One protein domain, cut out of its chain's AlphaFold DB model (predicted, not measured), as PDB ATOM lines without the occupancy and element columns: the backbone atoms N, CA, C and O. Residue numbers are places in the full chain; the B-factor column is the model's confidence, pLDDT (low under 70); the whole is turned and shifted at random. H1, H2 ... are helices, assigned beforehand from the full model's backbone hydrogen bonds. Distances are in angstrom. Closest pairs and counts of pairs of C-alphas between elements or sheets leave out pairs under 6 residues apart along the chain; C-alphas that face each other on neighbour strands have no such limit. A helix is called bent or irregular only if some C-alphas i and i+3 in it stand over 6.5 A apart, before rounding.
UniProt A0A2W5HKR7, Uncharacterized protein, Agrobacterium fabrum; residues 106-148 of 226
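What this domain is: This is residues 106 to 148 of the 226 residues of an uncharacterized protein of Agrobacterium fabrum (UniProt A0A2W5HKR7). One long, straight helix, H1, makes the length of a rod, and at its far end the short helix H2 folds back over it as a lopsided helical hairpin. At the other end of H1, residues 106 to 113 make a hook with no named element, folded back on the same side of H1 as H2. The printed part has 43 residues with two named helices, H1 then H2, and no named strand; the class is all helix. It is only just loose, close to extended, with a radius of gyration of the C-alphas of 13.7 A and spans of 42 by 16 by 10 A.

How they stand to each other: H1, residues 114 to 137, touches H2, residues 139 to 144, with its residues 131 to 136 alone. Their closest C-alphas are those of Ala 135 and Leu 141, 4.8 A apart. The two helices form a hairpin at a shallow tilt of 26 degrees, running opposite ways, and their centres are 17.1 A apart. In H1, 19 of 20 O i to N i+4 pairs are within hydrogen-bond range; in H2, 0 of 2 are, beside 2 of 3 O i to N i+3 pairs.

Where its parts are: H1 begins at C-alpha 114 (134.751, 175.634, 45.178) and ends at C-alpha 137 (167.898, 179.305, 33.062), a length of 35.5 A. H2 ends at C-alpha 144 (162.150, 170.961, 40.644), and it is 10.2 A from first to last C-alpha. H2 is irregular: C-alphas 140 and 143 are 7.2 A apart.

The domain as a whole: The two C-alphas farthest apart are those of Ser 112 and Pro 139, at 42.1 A, while those of Val 106 and Asp 148 are 14.9 A apart. Residues 110 to 116, of which 114 to 116 belong to H1, stand free, and so do residues 122 to 127 of H1. The link from H1 to H2 is tight, and the printed part has no cut. Mean pLDDT of the printed part is 75.8; residues 106 to 114 are under 70.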
ATOM      1  N   VAL A 106     142.911 166.828  39.459       48.22
ATOM      2  CA  VAL A 106     141.498 167.116  39.743       48.22
ATOM      3  C   VAL A 106     141.273 167.112  41.256       48.22
ATOM      4  O   VAL A 106     140.893 166.105  41.855       48.22
ATOM      5  N   LEU A 107     141.497 168.270  41.874       50.88
ATOM      6  CA  LEU A 107     141.066 168.575  43.235       50.88
ATOM      7  C   LEU A 107     139.550 168.369  43.333       50.88
ATOM      8  O   LEU A 107     138.766 169.144  42.787       50.88
ATOM      9  N   LYS A 108     139.126 167.319  44.045       49.12
ATOM     10  CA  LYS A 108     137.732 167.178  44.476       49.12
ATOM     11  C   LYS A 108     137.462 168.242  45.534       49.12
ATOM     12  O   LYS A 108     138.039 168.182  46.616       49.12
ATOM     13  N   VAL A 109     136.593 169.196  45.214       51.19
ATOM     14  CA  VAL A 109     136.210 170.284  46.120       51.19
ATOM     15  C   VAL A 109     134.754 170.130  46.527       51.19
ATOM     16  O   VAL A 109     133.909 169.799  45.696       51.19
ATOM     17  N   ASP A 110     134.467 170.395  47.798       52.78
ATOM     18  CA  ASP A 110     133.099 170.521  48.282       52.78
ATOM     19  C   ASP A 110     132.470 171.836  47.776       52.78
ATOM     20  O   ASP A 110     133.152 172.849  47.584       52.78
ATOM     21  N   ALA A 111     131.162 171.842  47.527       56.72
ATOM     22  CA  ALA A 111     130.513 172.924  46.774       56.72
ATOM     23  C   ALA A 111     130.561 174.292  47.488       56.72
ATOM     24  O   ALA A 111     130.433 175.333  46.843       56.72
ATOM     25  N   SER A 112     130.771 174.297  48.807       59.38
ATOM     26  CA  SER A 112     130.858 175.490  49.657       59.38
ATOM     27  C   SER A 112     132.178 176.262  49.536       59.38
ATOM     28  O   SER A 112     132.186 177.463  49.798       59.38
ATOM     29  N   THR A 113     133.274 175.619  49.115       66.19
ATOM     30  CA  THR A 113     134.617 176.232  48.997       66.19
ATOM     31  C   THR A 113     135.152 176.268  47.562       66.19
ATOM     32  O   THR A 113     136.220 176.828  47.311       66.19
ATOM     33  N   ALA A 114     134.386 175.750  46.593       68.62
ATOM     34  CA  ALA A 114     134.751 175.634  45.178       68.62
ATOM     35  C   ALA A 114     135.439 176.880  44.581       68.62
ATOM     36  O   ALA A 114     136.456 176.749  43.904       68.62
ATOM     37  N   ALA A 115     134.940 178.092  44.851       74.75
ATOM     38  CA  ALA A 115     135.522 179.328  44.315       74.75
ATOM     39  C   ALA A 115     136.897 179.682  44.919       74.75
ATOM     40  O   ALA A 115     137.747 180.254  44.235       74.75
ATOM     41  N   GLU A 116     137.127 179.353  46.188       74.88
ATOM     42  CA  GLU A 116     138.391 179.602  46.886       74.88
ATOM     43  C   GLU A 116     139.436 178.565  46.483       74.88
ATOM     44  O   GLU A 116     140.564 178.927  46.146       74.88
ATOM     45  N   THR A 117     139.047 177.293  46.392       75.06
ATOM     46  CA  THR A 117     139.937 176.231  45.908       75.06
ATOM     47  C   THR A 117     140.267 176.390  44.424       75.06
ATOM     48  O   THR A 117     141.410 176.153  44.048       75.06
ATOM     49  N   LEU A 118     139.342 176.873  43.580       78.06
ATOM     50  CA  LEU A 118     139.646 177.198  42.178       78.06
ATOM     51  C   LEU A 118     140.680 178.334  42.072       78.06
ATOM     52  O   LEU A 118     141.592 178.265  41.249       78.06
ATOM     53  N   ARG A 119     140.581 179.365  42.925       75.94
ATOM     54  CA  ARG A 119     141.596 180.430  43.011       75.94
ATOM     55  C   ARG A 119     142.940 179.888  43.488       75.94
ATOM     56  O   ARG A 119     143.962 180.246  42.910       75.94
ATOM     57  N   LEU A 120     142.946 179.021  44.500       78.88
ATOM     58  CA  LEU A 120     144.170 178.416  45.026       78.88
ATOM     59  C   LEU A 120     144.841 177.502  43.987       78.88
ATOM     60  O   LEU A 120     146.049 177.589  43.797       78.88
ATOM     61  N   ALA A 121     144.061 176.713  43.245       75.19
ATOM     62  CA  ALA A 121     144.542 175.904  42.127       75.19
ATOM     63  C   ALA A 121     145.116 176.771  40.992       75.19
ATOM     64  O   ALA A 121     146.181 176.463  40.466       75.19
ATOM     65  N   ALA A 122     144.473 177.896  40.657       77.69
ATOM     66  CA  ALA A 122     144.991 178.841  39.664       77.69
ATOM     67  C   ALA A 122     146.291 179.542  40.112       77.69
ATOM     68  O   ALA A 122     147.132 179.868  39.275       77.69
ATOM     69  N   ILE A 123     146.475 179.772  41.417       80.50
ATOM     70  CA  ILE A 123     147.742 180.261  41.987       80.50
ATOM     71  C   ILE A 123     148.816 179.166  41.914       80.50
ATOM     72  O   ILE A 123     149.926 179.442  41.468       80.50
ATOM     73  N   GLY A 124     148.476 177.926  42.282       78.06
ATOM     74  CA  GLY A 124     149.380 176.775  42.206       78.06
ATOM     75  C   GLY A 124     149.862 176.481  40.783       78.06
ATOM     76  O   GLY A 124     151.058 176.309  40.573       78.06
ATOM     77  N   GLY A 125     148.968 176.515  39.789       79.38
ATOM     78  CA  GLY A 125     149.331 176.339  38.377       79.38
ATOM     79  C   GLY A 125     150.349 177.377  37.895       79.38
ATOM     80  O   GLY A 125     151.391 177.013  37.362       79.38
ATOM     81  N   LYS A 126     150.115 178.663  38.191       82.31
ATOM     82  CA  LYS A 126     151.059 179.748  37.861       82.31
ATOM     83  C   LYS A 126     152.408 179.625  38.564       82.31
ATOM     84  O   LYS A 126     153.422 180.064  38.030       82.31
ATOM     85  N   LEU A 127     152.427 179.071  39.775       82.38
ATOM     86  CA  LEU A 127     153.666 178.821  40.502       82.38
ATOM     87  C   LEU A 127     154.478 177.698  39.843       82.38
ATOM     88  O   LEU A 127     155.686 177.847  39.692       82.38
ATOM     89  N   LEU A 128     153.824 176.621  39.398       81.06
ATOM     90  CA  LEU A 128     154.475 175.545  38.643       81.06
ATOM     91  C   LEU A 128     155.031 176.049  37.302       81.06
ATOM     92  O   LEU A 128     156.175 175.745  36.974       81.06
ATOM     93  N   GLU A 129     154.275 176.872  36.566       84.38
ATOM     94  CA  GLU A 129     154.762 177.550  35.349       84.38
ATOM     95  C   GLU A 129     156.028 178.378  35.635       84.38
ATOM     96  O   GLU A 129     157.028 178.254  34.928       84.38
ATOM     97  N   MET A 130     156.024 179.167  36.717       84.19
ATOM     98  CA  MET A 130     157.176 179.978  37.124       84.19
ATOM     99  C   MET A 130     158.394 179.130  37.516       84.19
ATOM    100  O   MET A 130     159.515 179.494  37.164       84.19
ATOM    101  N   ILE A 131     158.198 178.000  38.207       82.94
ATOM    102  CA  ILE A 131     159.280 177.057  38.533       82.94
ATOM    103  C   ILE A 131     159.904 176.499  37.247       82.94
ATOM    104  O   ILE A 131     161.126 176.481  37.131       82.94
ATOM    105  N   VAL A 132     159.091 176.112  36.257       83.81
ATOM    106  CA  VAL A 132     159.573 175.595  34.962       83.81
ATOM    107  C   VAL A 132     160.356 176.648  34.174       83.81
ATOM    108  O   VAL A 132     161.401 176.328  33.605       83.81
ATOM    109  N   ASP A 133     159.884 177.896  34.135       86.50
ATOM    110  CA  ASP A 133     160.594 178.973  33.438       86.50
ATOM    111  C   ASP A 133     161.907 179.353  34.139       86.50
ATOM    112  O   ASP A 133     162.921 179.505  33.462       86.50
ATOM    113  N   VAL A 134     161.937 179.434  35.475       85.00
ATOM    114  CA  VAL A 134     163.178 179.712  36.225       85.00
ATOM    115  C   VAL A 134     164.170 178.552  36.088       85.00
ATOM    116  O   VAL A 134     165.336 178.778  35.771       85.00
ATOM    117  N   ALA A 135     163.731 177.303  36.245       86.19
ATOM    118  CA  ALA A 135     164.609 176.138  36.128       86.19
ATOM    119  C   ALA A 135     165.238 175.979  34.731       86.19
ATOM    120  O   ALA A 135     166.296 175.362  34.607       86.19
ATOM    121  N   ARG A 136     164.651 176.565  33.675       85.75
ATOM    122  CA  ARG A 136     165.259 176.606  32.331       85.75
ATOM    123  C   ARG A 136     166.605 177.337  32.315       85.75
ATOM    124  O   ARG A 136     167.524 176.875  31.641       85.75
ATOM    125  N   ASP A 137     166.710 178.441  33.048       89.81
ATOM    126  CA  ASP A 137     167.898 179.305  33.062       89.81
ATOM    127  C   ASP A 137     168.893 178.928  34.179       89.81
ATOM    128  O   ASP A 137     170.064 179.310  34.124       89.81
ATOM    129  N   TYR A 138     168.452 178.139  35.166       85.81
ATOM    130  CA  TYR A 138     169.244 177.685  36.313       85.81
ATOM    131  C   TYR A 138     169.316 176.145  36.354       85.81
ATOM    132  O   TYR A 138     168.407 175.511  36.892       85.81
ATOM    133  N   PRO A 139     170.392 175.521  35.819       84.00
ATOM    134  CA  PRO A 139     170.505 174.064  35.684       84.00
ATOM    135  C   PRO A 139     170.338 173.282  36.989       84.00
ATOM    136  O   PRO A 139     169.782 172.187  36.974       84.00
ATOM    137  N   ASP A 140     170.775 173.857  38.108       82.50
ATOM    138  CA  ASP A 140     170.694 173.234  39.432       82.50
ATOM    139  C   ASP A 140     169.238 173.074  39.918       82.50
ATOM    140  O   ASP A 140     168.962 172.227  40.758       82.50
ATOM    141  N   LEU A 141     168.289 173.834  39.352       83.75
ATOM    142  CA  LEU A 141     166.860 173.779  39.692       83.75
ATOM    143  C   LEU A 141     166.054 172.853  38.763       83.75
ATOM    144  O   LEU A 141     164.830 172.774  38.875       83.75
ATOM    145  N   GLN A 142     166.704 172.141  37.836       84.12
ATOM    146  CA  GLN A 142     166.030 171.206  36.920       84.12
ATOM    147  C   GLN A 142     165.304 170.072  37.662       84.12
ATOM    148  O   GLN A 142     164.278 169.599  37.181       84.12
ATOM    149  N   GLU A 143     165.776 169.673  38.847       82.75
ATOM    150  CA  GLU A 143     165.111 168.672  39.697       82.75
ATOM    151  C   GLU A 143     163.758 169.132  40.271       82.75
ATOM    152  O   GLU A 143     162.955 168.305  40.698       82.75
ATOM    153  N   TRP A 144     163.456 170.435  40.237       83.19
ATOM    154  CA  TRP A 144     162.150 170.961  40.644       83.19
ATOM    155  C   TRP A 144     161.087 170.804  39.545       83.19
ATOM    156  O   TRP A 144     159.886 170.850  39.831       83.19
ATOM    157  N   ILE A 145     161.499 170.587  38.289       80.44
ATOM    158  CA  ILE A 145     160.588 170.353  37.164       80.44
ATOM    159  C   ILE A 145     159.956 168.966  37.312       80.44
ATOM    160  O   ILE A 145     160.617 167.944  37.157       80.44
ATOM    161  N   GLY A 146     158.646 168.935  37.567       72.06
ATOM    162  CA  GLY A 146     157.910 167.682  37.749       72.06
ATOM    163  C   GLY A 146     158.105 167.029  39.121       72.06
ATOM    164  O   GLY A 146     157.826 165.844  39.252       72.06
ATOM    165  N   SER A 147     158.558 167.783  40.130       76.50
ATOM    166  CA  SER A 147     158.584 167.314  41.520       76.50
ATOM    167  C   SER A 147     157.185 166.918  42.012       76.50
ATOM    168  O   SER A 147     156.227 167.684  41.872       76.50
ATOM    169  N   ASP A 148     157.093 165.747  42.647       76.75
ATOM    170  CA  ASP A 148     155.874 165.241  43.286       76.75
ATOM    171  C   ASP A 148     155.505 166.004  44.582       76.75
ATOM    172  O   ASP A 148     154.382 165.873  45.073       76.75
TER     173      ASP A 148